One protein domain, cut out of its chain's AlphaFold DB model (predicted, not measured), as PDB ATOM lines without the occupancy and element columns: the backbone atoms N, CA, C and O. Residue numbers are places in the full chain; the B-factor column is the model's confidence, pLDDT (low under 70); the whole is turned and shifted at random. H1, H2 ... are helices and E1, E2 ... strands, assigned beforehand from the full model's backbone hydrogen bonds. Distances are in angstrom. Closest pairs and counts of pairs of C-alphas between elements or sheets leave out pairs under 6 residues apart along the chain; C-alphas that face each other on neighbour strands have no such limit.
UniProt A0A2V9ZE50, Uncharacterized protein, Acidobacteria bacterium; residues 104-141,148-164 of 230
ATOM      1  N   ARG A 104     137.924 224.606 241.469       92.00
ATOM      2  CA  ARG A 104     137.861 225.732 240.538       92.00
ATOM      3  C   ARG A 104     137.215 225.300 239.232       92.00
ATOM      4  O   ARG A 104     137.384 224.173 238.776       92.00
ATOM      5  N   TRP A 105     136.500 226.238 238.630       91.38
ATOM      6  CA  TRP A 105     136.026 226.123 237.264       91.38
ATOM      7  C   TRP A 105     137.107 226.575 236.289       91.38
ATOM      8  O   TRP A 105     137.590 227.706 236.373       91.38
ATOM      9  N   VAL A 106     137.485 225.675 235.389       91.69
ATOM     10  CA  VAL A 106     138.503 225.886 234.360       91.69
ATOM     11  C   VAL A 106     137.816 225.921 232.998       91.69
ATOM     12  O   VAL A 106     136.878 225.157 232.763       91.69
ATOM     13  N   SER A 107     138.247 226.826 232.115       90.38
ATOM     14  CA  SER A 107     137.736 226.894 230.739       90.38
ATOM     15  C   SER A 107     138.104 225.621 229.995       90.38
ATOM     16  O   SER A 107     139.264 225.225 229.993       90.38
ATOM     17  N   LEU A 108     137.108 224.979 229.394       89.50
ATOM     18  CA  LEU A 108     137.314 223.863 228.477       89.50
ATOM     19  C   LEU A 108     137.208 224.329 227.022       89.50
ATOM     20  O   LEU A 108     137.836 223.758 226.134       89.50
ATOM     21  N   ARG A 109     136.369 225.338 226.775       85.69
ATOM     22  CA  ARG A 109     136.117 225.900 225.452       85.69
ATOM     23  C   ARG A 109     135.990 227.409 225.560       85.69
ATOM     24  O   ARG A 109     135.125 227.888 226.296       85.69
ATOM     25  N   THR A 110     136.785 228.123 224.776       83.94
ATOM     26  CA  THR A 110     136.524 229.519 224.444       83.94
ATOM     27  C   THR A 110     135.808 229.545 223.098       83.94
ATOM     28  O   THR A 110     136.271 228.976 222.110       83.94
ATOM     29  N   ASP A 111     134.620 230.146 223.083       83.25
ATOM     30  CA  ASP A 111     133.717 230.187 221.933       83.25
ATOM     31  C   ASP A 111     133.398 228.790 221.363       83.25
ATOM     32  O   ASP A 111     132.749 227.971 222.020       83.25
ATOM     33  N   ASN A 112     133.842 228.507 220.134       82.75
ATOM     34  CA  ASN A 112     133.618 227.230 219.459       82.75
ATOM     35  C   ASN A 112     134.829 226.289 219.505       82.75
ATOM     36  O   ASN A 112     134.663 225.111 219.177       82.75
ATOM     37  N   THR A 113     135.999 226.756 219.940       86.00
ATOM     38  CA  THR A 113     137.246 225.978 219.985       86.00
ATOM     39  C   THR A 113     137.481 225.354 221.361       86.00
ATOM     40  O   THR A 113     137.008 225.861 222.373       86.00
ATOM     41  N   GLU A 114     138.171 224.212 221.405       87.88
ATOM     42  CA  GLU A 114     138.627 223.616 222.668       87.88
ATOM     43  C   GLU A 114     139.945 224.269 223.102       87.88
ATOM     44  O   GLU A 114     140.897 224.300 222.323       87.88
ATOM     45  N   ASP A 115     140.014 224.748 224.346       89.00
ATOM     46  CA  ASP A 115     141.232 225.340 224.919       89.00
ATOM     47  C   ASP A 115     142.120 224.236 225.510       89.00
ATOM     48  O   ASP A 115     142.210 224.064 226.729       89.00
ATOM     49  N   ALA A 116     142.749 223.438 224.644       89.69
ATOM     50  CA  ALA A 116     143.609 222.335 225.077       89.69
ATOM     51  C   ALA A 116     144.837 222.818 225.871       89.69
ATOM     52  O   ALA A 116     145.166 222.215 226.886       89.69
ATOM     53  N   GLU A 117     145.454 223.933 225.468       91.94
ATOM     54  CA  GLU A 117     146.654 224.479 226.123       91.94
ATOM     55  C   GLU A 117     146.382 224.858 227.583       91.94
ATOM     56  O   GLU A 117     147.065 224.395 228.491       91.94
ATOM     57  N   HIS A 118     145.316 225.619 227.840       91.62
ATOM     58  CA  HIS A 118     144.948 225.996 229.206       91.62
ATOM     59  C   HIS A 118     144.569 224.772 230.054       91.62
ATOM     60  O   HIS A 118     144.857 224.723 231.250       91.62
ATOM     61  N   LEU A 119     143.937 223.760 229.450       91.88
ATOM     62  CA  LEU A 119     143.641 222.505 230.133       91.88
ATOM     63  C   LEU A 119     144.928 221.769 230.541       91.88
ATOM     64  O   LEU A 119     145.009 221.278 231.668       91.88
ATOM     65  N   GLU A 120     145.908 221.696 229.643       93.81
ATOM     66  CA  GLU A 120     147.213 221.071 229.875       93.81
ATOM     67  C   GLU A 120     148.009 221.809 230.957       93.81
ATOM     68  O   GLU A 120     148.438 221.175 231.919       93.81
ATOM     69  N   GLU A 121     148.079 223.141 230.905       95.19
ATOM     70  CA  GLU A 121     148.716 223.958 231.947       95.19
ATOM     71  C   GLU A 121     148.128 223.682 233.339       95.19
ATOM     72  O   GLU A 121     148.854 223.511 234.320       95.19
ATOM     73  N   MET A 122     146.798 223.583 233.443       94.19
ATOM     74  CA  MET A 122     146.149 223.260 234.715       94.19
ATOM     75  C   MET A 122     146.457 221.821 235.158       94.19
ATOM     76  O   MET A 122     146.670 221.567 236.347       94.19
ATOM     77  N   LEU A 123     146.509 220.860 234.233       94.62
ATOM     78  CA  LEU A 123     146.886 219.481 234.557       94.62
ATOM     79  C   LEU A 123     148.331 219.387 235.073       94.62
ATOM     80  O   LEU A 123     148.578 218.606 235.999       94.62
ATOM     81  N   ASP A 124     149.234 220.202 234.529       95.00
ATOM     82  CA  ASP A 124     150.644 220.287 234.923       95.00
ATOM     83  C   ASP A 124     150.841 221.007 236.265       95.00
ATOM     84  O   ASP A 124     151.655 220.580 237.086       95.00
ATOM     85  N   GLU A 125     150.026 222.024 236.568       92.75
ATOM     86  CA  GLU A 125     149.940 222.626 237.910       92.75
ATOM     87  C   GLU A 125     149.466 221.619 238.985       92.75
ATOM     88  O   GLU A 125     149.630 221.846 240.189       92.75
ATOM     89  N   GLY A 126     148.876 220.495 238.568       94.56
ATOM     90  CA  GLY A 126     148.381 219.438 239.446       94.56
ATOM     91  C   GLY A 126     146.876 219.487 239.705       94.56
ATOM     92  O   GLY A 126     146.393 218.806 240.617       94.56
ATOM     93  N   TRP A 127     146.120 220.250 238.913       95.44
ATOM     94  CA  TRP A 127     144.664 220.176 238.924       95.44
ATOM     95  C   TRP A 127     144.191 218.845 238.348       95.44
ATOM     96  O   TRP A 127     144.753 218.302 237.394       95.44
ATOM     97  N   ARG A 128     143.132 218.287 238.937       94.31
ATOM     98  CA  ARG A 128     142.522 217.036 238.476       94.31
ATOM     99  C   ARG A 128     141.020 217.213 238.262       94.31
ATOM    100  O   ARG A 128     140.359 217.810 239.107       94.31
ATOM    101  N   PRO A 129     140.450 216.708 237.157       92.56
ATOM    102  CA  PRO A 129     139.028 216.872 236.875       92.56
ATOM    103  C   PRO A 129     138.159 216.008 237.799       92.56
ATOM    104  O   PRO A 129     138.457 214.839 238.063       92.56
ATOM    105  N   VAL A 130     137.048 216.575 238.276       90.44
ATOM    106  CA  VAL A 130     136.121 215.889 239.187       90.44
ATOM    107  C   VAL A 130     135.171 214.996 238.390       90.44
ATOM    108  O   VAL A 130     134.469 215.453 237.487       90.44
ATOM    109  N   LYS A 131     135.127 213.706 238.738       87.44
ATOM    110  CA  LYS A 131     134.218 212.730 238.118       87.44
ATOM    111  C   LYS A 131     132.758 213.011 238.480       87.44
ATOM    112  O   LYS A 131     132.446 213.275 239.642       87.44
ATOM    113  N   ARG A 132     131.853 212.846 237.510       82.81
ATOM    114  CA  ARG A 132     130.405 213.050 237.685       82.81
ATOM    115  C   ARG A 132     129.802 212.128 238.749       82.81
ATOM    116  O   ARG A 132     128.990 212.580 239.545       82.81
ATOM    117  N   SER A 133     130.257 210.876 238.833       81.44
ATOM    118  CA  SER A 133     129.762 209.883 239.807       81.44
ATOM    119  C   SER A 133     129.920 210.298 241.272       81.44
ATOM    120  O   SER A 133     129.204 209.809 242.142       81.44
ATOM    121  N   ARG A 134     130.859 211.201 241.562       78.25
ATOM    122  CA  ARG A 134     131.157 211.646 242.923       78.25
ATOM    123  C   ARG A 134     130.193 212.724 243.422       78.25
ATOM    124  O   ARG A 134     130.000 212.855 244.627       78.25
ATOM    125  N   VAL A 135     129.596 213.494 242.515       70.38
ATOM    126  CA  VAL A 135     128.732 214.630 242.843       70.38
ATOM    127  C   VAL A 135     127.281 214.215 242.618       70.38
ATOM    128  O   VAL A 135     126.747 214.381 241.530       70.38
ATOM    129  N   ARG A 136     126.640 213.656 243.653       60.31
ATOM    130  CA  ARG A 136     125.241 213.184 243.573       60.31
ATOM    131  C   ARG A 136     124.187 214.290 243.741       60.31
ATOM    132  O   ARG A 136     123.040 214.064 243.407       60.31
ATOM    133  N   ARG A 137     124.550 215.459 244.293       59.47
ATOM    134  CA  ARG A 137     123.577 216.448 244.819       59.47
ATOM    135  C   ARG A 137     123.302 217.668 243.933       59.47
ATOM    136  O   ARG A 137     122.519 218.523 244.325       59.47
ATOM    137  N   VAL A 138     123.971 217.827 242.791       58.25
ATOM    138  CA  VAL A 138     123.855 219.069 242.004       58.25
ATOM    139  C   VAL A 138     123.195 218.779 240.666       58.25
ATOM    140  O   VAL A 138     123.876 218.356 239.735       58.25
ATOM    141  N   HIS A 139     121.878 219.020 240.623       54.47
ATOM    142  CA  HIS A 139     121.013 219.190 239.449       54.47
ATOM    143  C   HIS A 139     121.598 218.567 238.174       54.47
ATOM    144  O   HIS A 139     122.229 219.225 237.342       54.47
ATOM    145  N   GLU A 140     121.363 217.262 238.036       53.22
ATOM    146  CA  GLU A 140     121.842 216.403 236.947       53.22
ATOM    147  C   GLU A 140     121.316 216.809 235.552       53.22
ATOM    148  O   GLU A 140     121.749 216.251 234.545       53.22
ATOM    149  N   LEU A 141     120.457 217.834 235.484       51.09
ATOM    150  CA  LEU A 141     119.939 218.494 234.279       51.09
ATOM    151  C   LEU A 141     120.973 219.348 233.529       51.09
ATOM    152  O   LEU A 141     120.612 220.138 232.657       51.09
ATOM    153  N   LYS A 148     134.271 213.625 224.731       79.31
ATOM    154  CA  LYS A 148     135.521 213.266 225.449       79.31
ATOM    155  C   LYS A 148     135.468 213.502 226.969       79.31
ATOM    156  O   LYS A 148     136.113 212.779 227.725       79.31
ATOM    157  N   TYR A 149     134.678 214.475 227.427       84.81
ATOM    158  CA  TYR A 149     134.625 214.910 228.828       84.81
ATOM    159  C   TYR A 149     133.352 214.479 229.578       84.81
ATOM    160  O   TYR A 149     133.136 214.918 230.705       84.81
ATOM    161  N   GLY A 150     132.531 213.587 229.009       82.38
ATOM    162  CA  GLY A 150     131.238 213.191 229.597       82.38
ATOM    163  C   GLY A 150     131.314 212.524 230.981       82.38
ATOM    164  O   GLY A 150     130.328 212.513 231.717       82.38
ATOM    165  N   GLN A 151     132.486 212.004 231.360       84.88
ATOM    166  CA  GLN A 151     132.736 211.393 232.674       84.88
ATOM    167  C   GLN A 151     132.996 212.425 233.785       84.88
ATOM    168  O   GLN A 151     132.967 212.086 234.973       84.88
ATOM    169  N   TYR A 152     133.268 213.675 233.412       88.38
ATOM    170  CA  TYR A 152     133.628 214.756 234.322       88.38
ATOM    171  C   TYR A 152     132.482 215.749 234.491       88.38
ATOM    172  O   TYR A 152     131.546 215.802 233.695       88.38
ATOM    173  N   TYR A 153     132.540 216.537 235.562       86.31
ATOM    174  CA  TYR A 153     131.553 217.578 235.807       86.31
ATOM    175  C   TYR A 153     131.847 218.797 234.925       86.31
ATOM    176  O   TYR A 153     132.809 219.532 235.157       86.31
ATOM    177  N   VAL A 154     131.021 218.987 233.895       86.31
ATOM    178  CA  VAL A 154     131.140 220.063 232.904       86.31
ATOM    179  C   VAL A 154     129.863 220.888 232.913       86.31
ATOM    180  O   VAL A 154     128.772 220.326 232.859       86.31
ATOM    181  N   LYS A 155     129.983 222.216 232.945       83.56
ATOM    182  CA  LYS A 155     128.861 223.161 232.900       83.56
ATOM    183  C   LYS A 155     129.214 224.323 231.980       83.56
ATOM    184  O   LYS A 155     130.182 225.027 232.232       83.56
ATOM    185  N   ARG A 156     128.415 224.550 230.930       79.94
ATOM    186  CA  ARG A 156     128.540 225.714 230.019       79.94
ATOM    187  C   ARG A 156     129.969 225.933 229.474       79.94
ATOM    188  O   ARG A 156     130.473 227.047 229.523       79.94
ATOM    189  N   GLY A 157     130.627 224.871 229.003       83.50
ATOM    190  CA  GLY A 157     131.995 224.958 228.464       83.50
ATOM    191  C   GLY A 157     133.101 225.103 229.519       83.50
ATOM    192  O   GLY A 157     134.251 225.322 229.162       83.50
ATOM    193  N   LEU A 158     132.778 224.957 230.807       88.56
ATOM    194  CA  LEU A 158     133.738 224.925 231.912       88.56
ATOM    195  C   LEU A 158     133.784 223.521 232.516       88.56
ATOM    196  O   LEU A 158     132.741 222.880 232.669       88.56
ATOM    197  N   ILE A 159     134.968 223.069 232.914       90.06
ATOM    198  CA  ILE A 159     135.181 221.820 233.649       90.06
ATOM    199  C   ILE A 159     135.519 222.124 235.110       90.06
ATOM    200  O   ILE A 159     136.279 223.046 235.413       90.06
ATOM    201  N   LEU A 160     134.938 221.362 236.033       91.38
ATOM    202  CA  LEU A 160     135.268 221.466 237.449       91.38
ATOM    203  C   LEU A 160     136.511 220.636 237.759       91.38
ATOM    204  O   LEU A 160     136.534 219.418 237.548       91.38
ATOM    205  N   MET A 161     137.518 221.295 238.317       93.38
ATOM    206  CA  MET A 161     138.751 220.664 238.758       93.38
ATOM    207  C   MET A 161     138.965 220.835 240.256       93.38
ATOM    208  O   MET A 161     138.570 221.842 240.843       93.38
ATOM    209  N   GLU A 162     139.609 219.843 240.858       93.75
ATOM    210  CA  GLU A 162     140.033 219.825 242.251       93.75
ATOM    211  C   GLU A 162     141.562 219.818 242.350       93.75
ATOM    212  O   GLU A 162     142.259 219.232 241.518       93.75
ATOM    213  N   ILE A 163     142.083 220.449 243.398       95.56
ATOM    214  CA  ILE A 163     143.504 220.426 243.743       95.56
ATOM    215  C   ILE A 163     143.671 220.317 245.264       95.56
ATOM    216  O   ILE A 163     142.882 220.911 246.006       95.56
ATOM    217  N   PRO A 164     144.673 219.577 245.771       96.06
ATOM    218  CA  PRO A 164     144.976 219.555 247.196       96.06
ATOM    219  C   PRO A 164     145.356 220.944 247.723       96.06
ATOM    220  O   PRO A 164     146.183 221.645 247.135       96.06
TER     221      PRO A 164
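What this domain is: This is residues 104 to 141 and 148 to 164 of the 230 residues of an uncharacterized protein of Acidobacteria bacterium (UniProt A0A2V9ZE50). Little regular structure is here: a small ribbon of two strands, E1 and E2, has one helix, H1, over one face, and a long loop, residues 126 to 141, runs from the helix past E2 to the far side. The 55 printed residues hold E1, H1, E2 in that order, a mixed class with 21 residues in named elements; the antiparallel sheet is E1 - E2. It is compact, radius of gyration of the C-alphas 11.3 A, spanning 30 by 29 by 17 A.

Where its parts are: Find C-alpha 104 at (137.861, 225.732, 240.538), where E1, residues 104 to 107, begins. H1, residues 116 to 125, covers 14.3 A. E2, residues 158 to 164, covers 19.7 A to C-alpha 164 at (144.976, 219.555, 247.196).

How they stand to each other: Between E1 and E2, at 139 degrees, N 159 and O 106 are 2.8 A apart, within hydrogen-bond range. Residues 128 to 129 pair antiparallel with 161 to 162 of E2. The closest C-alphas of E1 and H1, Ser 107 and Leu 119, are 7.4 A apart; H1 and E2 are near each other, with 6 pairs of C-alphas within 10 A. In H1 every O i to N i+4 pair is within hydrogen-bond range.

The domain as a whole: The farthest C-alphas, Asn 112 and Pro 164, are 30.9 A apart. Residues 142 to 147 are cut out, a gap of 18.7 A between C-alphas 141 and 148. E1 to H1 is a short link. Residues 136 to 141 have pLDDT under 70.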